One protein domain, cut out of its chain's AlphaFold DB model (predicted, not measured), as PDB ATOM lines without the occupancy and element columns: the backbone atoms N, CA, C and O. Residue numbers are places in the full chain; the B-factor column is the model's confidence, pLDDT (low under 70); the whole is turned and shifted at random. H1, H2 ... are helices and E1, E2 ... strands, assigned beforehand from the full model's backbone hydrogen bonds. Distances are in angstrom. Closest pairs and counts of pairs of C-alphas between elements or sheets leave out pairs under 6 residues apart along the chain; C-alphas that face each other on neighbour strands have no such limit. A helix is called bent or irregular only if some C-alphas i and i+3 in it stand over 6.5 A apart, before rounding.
ATOM      1  N   SER A 255       3.445 -29.257 -28.996       85.19
ATOM      2  CA  SER A 255       2.006 -29.501 -28.949       85.19
ATOM      3  C   SER A 255       1.193 -28.442 -28.188       85.19
ATOM      4  O   SER A 255       0.099 -28.098 -28.623       85.19
ATOM      5  N   VAL A 256       1.700 -27.859 -27.095       90.31
ATOM      6  CA  VAL A 256       0.932 -26.871 -26.304       90.31
ATOM      7  C   VAL A 256       0.825 -25.539 -27.046       90.31
ATOM      8  O   VAL A 256      -0.231 -24.907 -27.044       90.31
ATOM      9  N   HIS A 257       1.902 -25.110 -27.709       88.19
ATOM     10  CA  HIS A 257       1.888 -23.897 -28.532       88.19
ATOM     11  C   HIS A 257       0.952 -24.035 -29.735       88.19
ATOM     12  O   HIS A 257       0.264 -23.072 -30.077       88.19
ATOM     13  N   GLN A 258       0.881 -25.234 -30.314       92.25
ATOM     14  CA  GLN A 258      -0.069 -25.565 -31.368       92.25
ATOM     15  C   GLN A 258      -1.515 -25.454 -30.892       92.25
ATOM     16  O   GLN A 258      -2.295 -24.732 -31.513       92.25
ATOM     17  N   CYS A 259      -1.866 -26.079 -29.766       93.25
ATOM     18  CA  CYS A 259      -3.223 -25.994 -29.227       93.25
ATOM     19  C   CYS A 259      -3.603 -24.550 -28.860       93.25
ATOM     20  O   CYS A 259      -4.696 -24.106 -29.202       93.25
ATOM     21  N   LYS A 260      -2.685 -23.776 -28.259       94.69
ATOM     22  CA  LYS A 260      -2.886 -22.337 -27.996       94.69
ATOM     23  C   LYS A 260      -3.180 -21.545 -29.267       94.69
ATOM     24  O   LYS A 260      -4.084 -20.716 -29.265       94.69
ATOM     25  N   GLY A 261      -2.441 -21.809 -30.345       94.62
ATOM     26  CA  GLY A 261      -2.681 -21.173 -31.639       94.62
ATOM     27  C   GLY A 261      -4.054 -21.515 -32.214       94.62
ATOM     28  O   GLY A 261      -4.762 -20.630 -32.680       94.62
ATOM     29  N   LEU A 262      -4.476 -22.777 -32.126       95.00
ATOM     30  CA  LEU A 262      -5.807 -23.185 -32.583       95.00
ATOM     31  C   LEU A 262      -6.928 -22.546 -31.750       95.00
ATOM     32  O   LEU A 262      -7.933 -22.119 -32.313       95.00
ATOM     33  N   VAL A 263      -6.750 -22.437 -30.428       96.88
ATOM     34  CA  VAL A 263      -7.700 -21.727 -29.555       96.88
ATOM     35  C   VAL A 263      -7.748 -20.240 -29.897       96.88
ATOM     36  O   VAL A 263      -8.841 -19.698 -30.008       96.88
ATOM     37  N   TYR A 264      -6.601 -19.595 -30.140       96.69
ATOM     38  CA  TYR A 264      -6.558 -18.198 -30.587       96.69
ATOM     39  C   TYR A 264      -7.386 -18.000 -31.859       96.69
ATOM     40  O   TYR A 264      -8.245 -17.127 -31.899       96.69
ATOM     41  N   GLN A 265      -7.177 -18.848 -32.869       95.12
ATOM     42  CA  GLN A 265      -7.904 -18.763 -34.135       95.12
ATOM     43  C   GLN A 265      -9.417 -18.963 -33.948       95.12
ATOM     44  O   GLN A 265     -10.221 -18.295 -34.599       95.12
ATOM     45  N   ALA A 266      -9.815 -19.870 -33.049       94.75
ATOM     46  CA  ALA A 266     -11.218 -20.070 -32.705       94.75
ATOM     47  C   ALA A 266     -11.813 -18.826 -32.026       94.75
ATOM     48  O   ALA A 266     -12.867 -18.362 -32.443       94.75
ATOM     49  N   MET A 267     -11.122 -18.245 -31.041       96.62
ATOM     50  CA  MET A 267     -11.569 -17.024 -30.361       96.62
ATOM     51  C   MET A 267     -11.634 -15.815 -31.307       96.62
ATOM     52  O   MET A 267     -12.582 -15.045 -31.239       96.62
ATOM     53  N   GLU A 268     -10.669 -15.658 -32.214       94.38
ATOM     54  CA  GLU A 268     -10.681 -14.604 -33.238       94.38
ATOM     55  C   GLU A 268     -11.889 -14.763 -34.173       94.38
ATOM     56  O   GLU A 268     -12.638 -13.814 -34.386       94.38
ATOM     57  N   SER A 269     -12.180 -15.993 -34.609       91.38
ATOM     58  CA  SER A 269     -13.374 -16.282 -35.417       91.38
ATOM     59  C   SER A 269     -14.683 -15.941 -34.686       91.38
ATOM     60  O   SER A 269     -15.668 -15.593 -35.331       91.38
ATOM     61  N   PHE A 270     -14.717 -16.035 -33.350       92.75
ATOM     62  CA  PHE A 270     -15.881 -15.638 -32.548       92.75
ATOM     63  C   PHE A 270     -16.065 -14.121 -32.482       92.75
ATOM     64  O   PHE A 270     -17.205 -13.667 -32.453       92.75
ATOM     65  N   GLN A 271     -14.987 -13.332 -32.486       91.75
ATOM     66  CA  GLN A 271     -15.098 -11.867 -32.526       91.75
ATOM     67  C   GLN A 271     -15.806 -11.404 -33.808       91.75
ATOM     68  O   GLN A 271     -16.587 -10.452 -33.780       91.75
ATOM     69  N   ASP A 272     -15.598 -12.132 -34.908       88.06
ATOM     70  CA  ASP A 272     -16.221 -11.857 -36.204       88.06
ATOM     71  C   ASP A 272     -17.628 -12.468 -36.358       88.06
ATOM     72  O   ASP A 272     -18.413 -12.013 -37.190       88.06
ATOM     73  N   ALA A 273     -17.979 -13.481 -35.557       84.69
ATOM     74  CA  ALA A 273     -19.244 -14.222 -35.649       84.69
ATOM     75  C   ALA A 273     -20.449 -13.505 -35.000       84.69
ATOM     76  O   ALA A 273     -21.516 -14.090 -34.831       84.69
ATOM     77  N   GLY A 274     -20.304 -12.229 -34.642       88.75
ATOM     78  CA  GLY A 274     -21.404 -11.385 -34.183       88.75
ATOM     79  C   GLY A 274     -21.607 -11.352 -32.660       88.75
ATOM     80  O   GLY A 274     -20.785 -11.840 -31.884       88.75
ATOM     81  N   PRO A 275     -22.702 -10.723 -32.192       89.19
ATOM     82  CA  PRO A 275     -22.863 -10.352 -30.785       89.19
ATOM     83  C   PRO A 275     -23.050 -11.549 -29.847       89.19
ATOM     84  O   PRO A 275     -22.680 -11.465 -28.681       89.19
ATOM     85  N   GLU A 276     -23.626 -12.653 -30.323       88.00
ATOM     86  CA  GLU A 276     -23.819 -13.856 -29.504       88.00
ATOM     87  C   GLU A 276     -22.487 -14.564 -29.235       88.00
ATOM     88  O   GLU A 276     -22.193 -14.916 -28.095       88.00
ATOM     89  N   ALA A 277     -21.634 -14.670 -30.255       92.19
ATOM     90  CA  ALA A 277     -20.273 -15.169 -30.116       92.19
ATOM     91  C   ALA A 277     -19.415 -14.265 -29.217       92.19
ATOM     92  O   ALA A 277     -18.686 -14.762 -28.358       92.19
ATOM     93  N   GLN A 278     -19.564 -12.941 -29.338       92.25
ATOM     94  CA  GLN A 278     -18.873 -11.997 -28.461       92.25
ATOM     95  C   GLN A 278     -19.275 -12.160 -26.987       92.25
ATOM     96  O   GLN A 278     -18.400 -12.125 -26.129       92.25
ATOM     97  N   ARG A 279     -20.557 -12.406 -26.677       92.88
ATOM     98  CA  ARG A 279     -21.000 -12.677 -25.293       92.88
ATOM     99  C   ARG A 279     -20.318 -13.909 -24.704       92.88
ATOM    100  O   ARG A 279     -19.848 -13.852 -23.576       92.88
ATOM    101  N   ILE A 280     -20.191 -14.981 -25.488       93.62
ATOM    102  CA  ILE A 280     -19.487 -16.198 -25.054       93.62
ATOM    103  C   ILE A 280     -18.023 -15.886 -24.724       93.62
ATOM    104  O   ILE A 280     -17.514 -16.356 -23.714       93.62
ATOM    105  N   LEU A 281     -17.348 -15.062 -25.536       94.81
ATOM    106  CA  LEU A 281     -15.983 -14.614 -25.235       94.81
ATOM    107  C   LEU A 281     -15.911 -13.702 -24.005       94.81
ATOM    108  O   LEU A 281     -14.920 -13.730 -23.276       94.81
ATOM    109  N   ASP A 282     -16.923 -12.863 -23.792       92.81
ATOM    110  CA  ASP A 282     -16.963 -11.935 -22.665       92.81
ATOM    111  C   ASP A 282     -17.154 -12.659 -21.327       92.81
ATOM    112  O   ASP A 282     -16.544 -12.229 -20.335       92.81
ATOM    113  N   ASP A 283     -17.944 -13.738 -21.344       94.44
ATOM    114  CA  ASP A 283     -18.260 -14.621 -20.217       94.44
ATOM    115  C   ASP A 283     -17.181 -15.694 -19.966       94.44
ATOM    116  O   ASP A 283     -17.096 -16.230 -18.857       94.44
ATOM    117  N   ASP A 284     -16.331 -15.999 -20.954       96.00
ATOM    118  CA  ASP A 284     -15.235 -16.957 -20.787       96.00
ATOM    119  C   ASP A 284     -14.077 -16.384 -19.943       96.00
ATOM    120  O   ASP A 284     -13.781 -15.186 -19.892       96.00
ATOM    121  N   GLU A 285     -13.370 -17.287 -19.269       95.12
ATOM    122  CA  GLU A 285     -12.185 -16.974 -18.471       95.12
ATOM    123  C   GLU A 285     -10.958 -16.601 -19.321       95.12
ATOM    124  O   GLU A 285     -10.016 -16.008 -18.792       95.12
ATOM    125  N   LEU A 286     -10.930 -16.946 -20.612       95.69
ATOM    126  CA  LEU A 286      -9.857 -16.594 -21.537       95.69
ATOM    127  C   LEU A 286     -10.186 -15.315 -22.303       95.69
ATOM    128  O   LEU A 286     -11.278 -15.139 -22.831       95.69
ATOM    129  N   ARG A 287      -9.194 -14.432 -22.441       95.12
ATOM    130  CA  ARG A 287      -9.297 -13.202 -23.232       95.12
ATOM    131  C   ARG A 287      -8.101 -13.001 -24.136       95.12
ATOM    132  O   ARG A 287      -6.986 -13.398 -23.807       95.12
ATOM    133  N   ILE A 288      -8.334 -12.330 -25.256       95.44
ATOM    134  CA  ILE A 288      -7.275 -11.892 -26.159       95.44
ATOM    135  C   ILE A 288      -6.755 -10.528 -25.681       95.44
ATOM    136  O   ILE A 288      -7.488  -9.541 -25.688       95.44
ATOM    137  N   ASP A 289      -5.490 -10.465 -25.272       95.62
ATOM    138  CA  ASP A 289      -4.797  -9.212 -24.972       95.62
ATOM    139  C   ASP A 289      -4.268  -8.577 -26.259       95.62
ATOM    140  O   ASP A 289      -3.183  -8.906 -26.744       95.62
ATOM    141  N   GLN A 290      -5.040  -7.626 -26.783       94.25
ATOM    142  CA  GLN A 290      -4.741  -6.892 -28.016       94.25
ATOM    143  C   GLN A 290      -3.431  -6.084 -27.958       94.25
ATOM    144  O   GLN A 290      -2.934  -5.651 -28.993       94.25
ATOM    145  N   ASN A 291      -2.842  -5.883 -26.776       96.12
ATOM    146  CA  ASN A 291      -1.617  -5.094 -26.635       96.12
ATOM    147  C   ASN A 291      -0.342  -5.922 -26.824       96.12
ATOM    148  O   ASN A 291       0.734  -5.355 -27.032       96.12
ATOM    149  N   THR A 292      -0.441  -7.251 -26.743       94.94
ATOM    150  CA  THR A 292       0.725  -8.134 -26.762       94.94
ATOM    151  C   THR A 292       0.692  -9.044 -27.983       94.94
ATOM    152  O   THR A 292       0.005 -10.063 -27.996       94.94
ATOM    153  N   ASN A 293       1.503  -8.712 -28.988       93.88
ATOM    154  CA  ASN A 293       1.714  -9.568 -30.153       93.88
ATOM    155  C   ASN A 293       2.570 -10.786 -29.790       93.88
ATOM    156  O   ASN A 293       3.618 -10.661 -29.153       93.88
ATOM    157  N   VAL A 294       2.148 -11.963 -30.239       93.56
ATOM    158  CA  VAL A 294       2.847 -13.237 -30.051       93.56
ATOM    159  C   VAL A 294       2.839 -14.042 -31.349       93.56
ATOM    160  O   VAL A 294       2.064 -13.779 -32.268       93.56
ATOM    161  N   ILE A 295       3.722 -15.035 -31.428       91.12
ATOM    162  CA  ILE A 295       3.772 -15.976 -32.547       91.12
ATOM    163  C   ILE A 295       3.378 -17.350 -32.017       91.12
ATOM    164  O   ILE A 295       4.041 -17.900 -31.137       91.12
ATOM    165  N   TYR A 296       2.294 -17.898 -32.554       90.88
ATOM    166  CA  TYR A 296       1.853 -19.261 -32.302       90.88
ATOM    167  C   TYR A 296       2.443 -20.198 -33.354       90.88
ATOM    168  O   TYR A 296       2.481 -19.872 -34.538       90.88
ATOM    169  N   ARG A 297       2.887 -21.384 -32.939       88.00
ATOM    170  CA  ARG A 297       3.379 -22.427 -33.845       88.00
ATOM    171  C   ARG A 297       2.253 -23.426 -34.092       88.00
ATOM    172  O   ARG A 297       1.920 -24.169 -33.185       88.00
ATOM    173  N   LEU A 298       1.658 -23.440 -35.284       85.25
ATOM    174  CA  LEU A 298       0.533 -24.320 -35.650       85.25
ATOM    175  C   LEU A 298       0.974 -25.682 -36.209       85.25
ATOM    176  O   LEU A 298       0.153 -26.585 -36.366       85.25
ATOM    177  N   GLY A 299       2.258 -25.838 -36.518       84.31
ATOM    178  CA  GLY A 299       2.862 -27.076 -36.997       84.31
ATOM    179  C   GLY A 299       4.377 -26.935 -37.092       84.31
ATOM    180  O   GLY A 299       4.942 -25.928 -36.663       84.31
ATOM    181  N   GLU A 300       5.054 -27.917 -37.683       82.38
ATOM    182  CA  GLU A 300       6.522 -27.924 -37.733       82.38
ATOM    183  C   GLU A 300       7.106 -26.678 -38.414       82.38
ATOM    184  O   GLU A 300       8.132 -26.171 -37.963       82.38
ATOM    185  N   GLN A 301       6.419 -26.154 -39.434       87.38
ATOM    186  CA  GLN A 301       6.854 -25.004 -40.239       87.38
ATOM    187  C   GLN A 301       5.816 -23.872 -40.315       87.38
ATOM    188  O   GLN A 301       6.063 -22.846 -40.944       87.38
ATOM    189  N   LEU A 302       4.644 -24.049 -39.700       87.62
ATOM    190  CA  LEU A 302       3.546 -23.085 -39.770       87.62
ATOM    191  C   LEU A 302       3.535 -22.221 -38.514       87.62
ATOM    192  O   LEU A 302       3.320 -22.718 -37.408       87.62
ATOM    193  N   PHE A 303       3.730 -20.922 -38.712       90.69
ATOM    194  CA  PHE A 303       3.655 -19.910 -37.668       90.69
ATOM    195  C   PHE A 303       2.507 -18.954 -37.963       90.69
ATOM    196  O   PHE A 303       2.271 -18.583 -39.111       90.69
ATOM    197  N   MET A 304       1.803 -18.553 -36.916       92.06
ATOM    198  CA  MET A 304       0.703 -17.607 -36.972       92.06
ATOM    199  C   MET A 304       1.016 -16.445 -36.041       92.06
ATOM    200  O   MET A 304       1.279 -16.642 -34.855       92.06
ATOM    201  N   HIS A 305       0.991 -15.233 -36.583       92.31
ATOM    202  CA  HIS A 305       1.025 -14.024 -35.773       92.31
ATOM    203  C   HIS A 305      -0.356 -13.806 -35.165       92.31
ATOM    204  O   HIS A 305      -1.357 -13.888 -35.867       92.31
ATOM    205  N   GLY A 306      -0.399 -13.536 -33.868       93.19
ATOM    206  CA  GLY A 306      -1.637 -13.239 -33.169       93.19
ATOM    207  C   GLY A 306      -1.370 -12.455 -31.898       93.19
ATOM    208  O   GLY A 306      -0.275 -11.935 -31.678       93.19
ATOM    209  N   HIS A 307      -2.371 -12.409 -31.038       95.25
ATOM    210  CA  HIS A 307      -2.312 -11.702 -29.767       95.25
ATOM    211  C   HIS A 307      -2.288 -12.691 -28.605       95.25
ATOM    212  O   HIS A 307      -2.767 -13.822 -28.720       95.25
ATOM    213  N   LYS A 308      -1.697 -12.293 -27.481       95.81
ATOM    214  CA  LYS A 308      -1.538 -13.155 -26.307       95.81
ATOM    215  C   LYS A 308      -2.901 -13.511 -25.708       95.81
ATOM    216  O   LYS A 308      -3.689 -12.625 -25.401       95.81
ATOM    217  N   ILE A 309      -3.147 -14.797 -25.458       94.88
ATOM    218  CA  ILE A 309      -4.290 -15.226 -24.641       94.88
ATOM    219  C   ILE A 309      -3.935 -15.071 -23.156       94.88
ATOM    220  O   ILE A 309      -2.883 -15.533 -22.703       94.88
ATOM    221  N   VAL A 310      -4.817 -14.428 -22.394       94.81
ATOM    222  CA  VAL A 310      -4.687 -14.164 -20.957       94.81
ATOM    223  C   VAL A 310      -5.871 -14.778 -20.216       94.81
ATOM    224  O   VAL A 310      -7.006 -14.693 -20.669       94.81
ATOM    225  N   TYR A 311      -5.603 -15.387 -19.063       95.38
ATOM    226  CA  TYR A 311      -6.629 -15.902 -18.160       95.38
ATOM    227  C   TYR A 311      -7.086 -14.800 -17.190       95.38
ATOM    228  O   TYR A 311      -6.251 -14.163 -16.545       95.38
ATOM    229  N   ARG A 312      -8.400 -14.574 -17.094       92.56
ATOM    230  CA  ARG A 312      -9.056 -13.540 -16.273       92.56
ATOM    231  C   ARG A 312      -9.632 -14.082 -14.956       92.56
ATOM    232  O   ARG A 312     -10.075 -13.300 -14.121       92.56
ATOM    233  N   GLY A 313      -9.662 -15.399 -14.755       90.19
ATOM    234  CA  GLY A 313     -10.245 -15.985 -13.548       90.19
ATOM    235  C   GLY A 313      -9.395 -15.788 -12.285       90.19
ATOM    236  O   GLY A 313      -8.278 -15.269 -12.312       90.19
ATOM    237  N   SER A 314      -9.922 -16.242 -11.145       90.06
ATOM    238  CA  SER A 314      -9.215 -16.168  -9.861       90.06
ATOM    239  C   SER A 314      -7.910 -16.962  -9.896       90.06
ATOM    240  O   SER A 314      -7.865 -18.089 -10.387       90.06
ATOM    241  N   GLN A 315      -6.851 -16.413  -9.295       86.56
ATOM    242  CA  GLN A 315      -5.556 -17.090  -9.181       86.56
ATOM    243  C   GLN A 315      -5.661 -18.441  -8.454       86.56
ATOM    244  O   GLN A 315      -4.888 -19.351  -8.734       86.56
ATOM    245  N   ARG A 316      -6.629 -18.592  -7.539       89.38
ATOM    246  CA  ARG A 316      -6.841 -19.841  -6.786       89.38
ATOM    247  C   ARG A 316      -7.431 -20.966  -7.632       89.38
ATOM    248  O   ARG A 316      -7.301 -22.124  -7.254       89.38
ATOM    249  N   THR A 317      -8.083 -20.624  -8.738       90.50
ATOM    250  CA  THR A 317      -8.722 -21.569  -9.661       90.50
ATOM    251  C   THR A 317      -8.040 -21.573 -11.023       90.50
ATOM    252  O   THR A 317      -8.577 -22.147 -11.962       90.50
ATOM    253  N   ALA A 318      -6.884 -20.909 -11.147       91.19
ATOM    254  CA  ALA A 318      -6.192 -20.784 -12.415       91.19
ATOM    255  C   ALA A 318      -5.774 -22.171 -12.925       91.19
ATOM    256  O   ALA A 318      -5.057 -22.886 -12.215       91.19
ATOM    257  N   PRO A 319      -6.204 -22.562 -14.135       92.25
ATOM    258  CA  PRO A 319      -5.758 -23.799 -14.740       92.25
ATOM    259  C   PRO A 319      -4.266 -23.697 -15.059       92.25
ATOM    260  O   PRO A 319      -3.718 -22.612 -15.282       92.25
ATOM    261  N   ASP A 320      -3.599 -24.845 -15.116       91.44
ATOM    262  CA  ASP A 320      -2.231 -24.893 -15.610       91.44
ATOM    263  C   ASP A 320      -2.215 -24.560 -17.111       91.44
ATOM    264  O   ASP A 320      -2.569 -25.378 -17.958       91.44
ATOM    265  N   LEU A 321      -1.779 -23.345 -17.456       91.69
ATOM    266  CA  LEU A 321      -1.672 -22.887 -18.845       91.69
ATOM    267  C   LEU A 321      -0.549 -23.594 -19.629       91.69
ATOM    268  O   LEU A 321      -0.416 -23.361 -20.839       91.69
ATOM    269  N   GLY A 322       0.273 -24.417 -18.971       92.00
ATOM    270  CA  GLY A 322       1.200 -25.365 -19.590       92.00
ATOM    271  C   GLY A 322       0.564 -26.724 -19.910       92.00
ATOM    272  O   GLY A 322       1.123 -27.480 -20.703       92.00
ATOM    273  N   ASN A 323      -0.618 -27.026 -19.366       93.00
ATOM    274  CA  ASN A 323      -1.298 -28.298 -19.575       93.00
ATOM    275  C   ASN A 323      -1.988 -28.343 -20.946       93.00
ATOM    276  O   ASN A 323      -2.944 -27.615 -21.211       93.00
ATOM    277  N   ARG A 324      -1.544 -29.260 -21.811       92.69
ATOM    278  CA  ARG A 324      -2.143 -29.495 -23.131       92.69
ATOM    279  C   ARG A 324      -3.630 -29.849 -23.057       92.69
ATOM    280  O   ARG A 324      -4.406 -29.324 -23.847       92.69
ATOM    281  N   ALA A 325      -4.027 -30.697 -22.106       93.25
ATOM    282  CA  ALA A 325      -5.403 -31.177 -22.001       93.25
ATOM    283  C   ALA A 325      -6.400 -30.032 -21.756       93.25
ATOM    284  O   ALA A 325      -7.524 -30.080 -22.247       93.25
ATOM    285  N   TYR A 326      -5.974 -28.977 -21.052       95.50
ATOM    286  CA  TYR A 326      -6.777 -27.768 -20.873       95.50
ATOM    287  C   TYR A 326      -7.024 -27.044 -22.204       95.50
ATOM    288  O   TYR A 326      -8.162 -26.702 -22.520       95.50
ATOM    289  N   TRP A 327      -5.977 -26.851 -23.013       96.38
ATOM    290  CA  TRP A 327      -6.096 -26.189 -24.318       96.38
ATOM    291  C   TRP A 327      -6.908 -27.010 -25.319       96.38
ATOM    292  O   TRP A 327      -7.710 -26.436 -26.049       96.38
ATOM    293  N   ASP A 328      -6.749 -28.334 -25.319       93.69
ATOM    294  CA  ASP A 328      -7.574 -29.234 -26.129       93.69
ATOM    295  C   ASP A 328      -9.057 -29.142 -25.716       93.69
ATOM    296  O   ASP A 328      -9.926 -28.981 -26.571       93.69
ATOM    297  N   ALA A 329      -9.356 -29.139 -24.410       94.88
ATOM    298  CA  ALA A 329     -10.723 -28.973 -23.913       94.88
ATOM    299  C   ALA A 329     -11.327 -27.604 -24.280       94.88
ATOM    300  O   ALA A 329     -12.485 -27.534 -24.689       94.88
ATOM    301  N   LYS A 330     -10.546 -26.520 -24.187       96.69
ATOM    302  CA  LYS A 330     -10.983 -25.176 -24.600       96.69
ATOM    303  C   LYS A 330     -11.217 -25.077 -26.104       96.69
ATOM    304  O   LYS A 330     -12.189 -24.455 -26.525       96.69
ATOM    305  N   LEU A 331     -10.374 -25.713 -26.916       95.94
ATOM    306  CA  LEU A 331     -10.574 -25.774 -28.360       95.94
ATOM    307  C   LEU A 331     -11.884 -26.486 -28.712       95.94
ATOM    308  O   LEU A 331     -12.654 -25.981 -29.528       95.94
ATOM    309  N   GLU A 332     -12.154 -27.632 -28.086       93.38
ATOM    310  CA  GLU A 332     -13.405 -28.369 -28.287       93.38
ATOM    311  C   GLU A 332     -14.631 -27.592 -27.792       93.38
ATOM    312  O   GLU A 332     -15.663 -27.585 -28.465       93.38
ATOM    313  N   TYR A 333     -14.513 -26.872 -26.673       95.81
ATOM    314  CA  TYR A 333     -15.554 -25.962 -26.194       95.81
ATOM    315  C   TYR A 333     -15.908 -24.895 -27.242       95.81
ATOM    316  O   TYR A 333     -17.061 -24.823 -27.666       95.81
ATOM    317  N   PHE A 334     -14.925 -24.136 -27.747       94.88
ATOM    318  CA  PHE A 334     -15.186 -23.113 -28.769       94.88
ATOM    319  C   PHE A 334     -15.694 -23.711 -30.086       94.88
ATOM    320  O   PHE A 334     -16.548 -23.121 -30.742       94.88
ATOM    321  N   ARG A 335     -15.232 -24.902 -30.488       91.88
ATOM    322  CA  ARG A 335     -15.780 -25.596 -31.668       91.88
ATOM    323  C   ARG A 335     -17.257 -25.939 -31.497       91.88
ATOM    324  O   ARG A 335     -18.030 -25.747 -32.436       91.88
ATOM    325  N   ARG A 336     -17.644 -26.436 -30.320       93.00
ATOM    326  CA  ARG A 336     -19.036 -26.770 -30.005       93.00
ATOM    327  C   ARG A 336     -19.913 -25.523 -29.977       93.00
ATOM    328  O   ARG A 336     -20.974 -25.531 -30.590       93.00
ATOM    329  N   GLU A 337     -19.453 -24.449 -29.346       94.88
ATOM    330  CA  GLU A 337     -20.191 -23.184 -29.320       94.88
ATOM    331  C   GLU A 337     -20.307 -22.547 -30.713       94.88
ATOM    332  O   GLU A 337     -21.378 -22.062 -31.071       94.88
ATOM    333  N   ALA A 338     -19.272 -22.628 -31.558       88.50
ATOM    334  CA  ALA A 338     -19.354 -22.155 -32.943       88.50
ATOM    335  C   ALA A 338     -20.405 -22.926 -33.745       88.50
ATOM    336  O   ALA A 338     -21.121 -22.345 -34.561       88.50
ATOM    337  N   LEU A 339     -20.473 -24.245 -33.536       86.25
ATOM    338  CA  LEU A 339     -21.487 -25.081 -34.166       86.25
ATOM    339  C   LEU A 339     -22.885 -24.689 -33.675       86.25
ATOM    340  O   LEU A 339     -23.749 -24.447 -34.511       86.25
ATOM    341  N   ARG A 340     -23.073 -24.528 -32.357       90.44
ATOM    342  CA  ARG A 340     -24.345 -24.093 -31.757       90.44
ATOM    343  C   ARG A 340     -24.805 -22.742 -32.306       90.44
ATOM    344  O   ARG A 340     -25.969 -22.605 -32.665       90.44
ATOM    345  N   ILE A 341     -23.908 -21.758 -32.399       87.69
ATOM    346  CA  ILE A 341     -24.221 -20.435 -32.961       87.69
ATOM    347  C   ILE A 341     -24.651 -20.565 -34.418       87.69
ATOM    348  O   ILE A 341     -25.683 -20.019 -34.793       87.69
ATOM    349  N   ARG A 342     -23.914 -21.331 -35.231       85.31
ATOM    350  CA  ARG A 342     -24.283 -21.554 -36.634       85.31
ATOM    351  C   ARG A 342     -25.651 -22.218 -36.763       85.31
ATOM    352  O   ARG A 342     -26.461 -21.769 -37.561       85.31
ATOM    353  N   GLU A 343     -25.918 -23.263 -35.983       84.75
ATOM    354  CA  GLU A 343     -27.224 -23.934 -35.959       84.75
ATOM    355  C   GLU A 343     -28.335 -22.966 -35.549       84.75
ATOM    356  O   GLU A 343     -29.415 -22.961 -36.137       84.75
ATOM    357  N   LEU A 344     -28.069 -22.091 -34.579       84.31
ATOM    358  CA  LEU A 344     -29.017 -21.073 -34.159       84.31
ATOM    359  C   LEU A 344     -29.249 -20.009 -35.240       84.31
ATOM    360  O   LEU A 344     -30.387 -19.584 -35.429       84.31
ATOM    361  N   GLU A 345     -28.214 -19.573 -35.954       84.50
ATOM    362  CA  GLU A 345     -28.325 -18.653 -37.092       84.50
ATOM    363  C   GLU A 345     -29.090 -19.278 -38.261       84.50
ATOM    364  O   GLU A 345     -29.947 -18.626 -38.862       84.50
TER     365      GLU A 345
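Overview. This is residues 255 to 345 of the 558 residues of an uncharacterized protein of Hirsutella minnesotensis 3608 (UniProt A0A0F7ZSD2). A two-stranded hairpin, E1 and E2, sharply bent in both strands, covers residues 255 to 268 of helix H1, and the longest helix, H3, runs beside H1 on its other side, which leaves H1 in the middle. The short helix H2 folds back at the far end of H1, and the long link of residues 312 to 323 makes a wide loop between E2 and H3. The printed part has 91 residues with three named helices and two named strands, in the order H1, H2, E1, E2, H3; the sheet, order E1 - E2, is antiparallel and the class is mixed, helices and strands. The whole is compact and rounded, with a radius of gyration of the C-alphas of 13.1 A and spans of 35 by 35 by 27 A.

Along the chain. E1 is residues 286 to 297, 19.0 A from first to last C-alpha, and bends by 114 degrees at residue 291. E2, residues 303 to 311, measures 22.4 A and bends by 65 degrees at residue 306. H1 is residues 255 to 272, 26.4 A long, with C-alpha 255 at (2.006, -29.501, -28.949). H2 is residues 275 to 283, with C-alpha 275 at (-22.863, -10.352, -30.785). H3, residues 324 to 345, measures 31.6 A and ends with C-alpha 345 at (-28.325, -18.653, -37.092).

Arrangement. E1 and E2 form a hairpin of antiparallel neighbours, with 145 degrees between their directions. N 287 and O 310 are 2.8 A apart, and N 296 and O 304 are also 2.8 A apart, both within hydrogen-bond range. The closest C-alphas of H1 and E1 are those of Gly 261 and Tyr 296, 5.0 A apart. Those of H1 and E2 are Tyr 264 and Ile 309, at 7.0 A. H1 and H3 touch, closest at the C-alphas of Val 263 and Leu 331, 5.1 A, and run the same way at a shallow tilt of 23 degrees. H1 touches H2 with residues 267 to 271 alone, closest at the C-alphas of Phe 270 and Ala 277, 5.0 A; they run opposite ways at a steep tilt of 46 degrees. H2 and H3 only just touch, with 3 pairs of C-alphas within 8 A, closest at Ala 277 and Ile 341, 7.2 A. H2 and E2 are apart, and so are E1 and H3. In H1, H2 and H3 every O i to N i+4 pair is within hydrogen-bond range.

Size, cuts and confidence. The two C-alphas farthest apart, those of Arg 316 and Glu 345, are 37.2 A from each other. The printed part has no cut. The link from E2 to H3, 12 residues, is long, and its C-alphas lie 12 to 21 A from the mean of all C-alphas; the other links are tight. The mean pLDDT of the printed part is 92.0, and no printed residue is under 70.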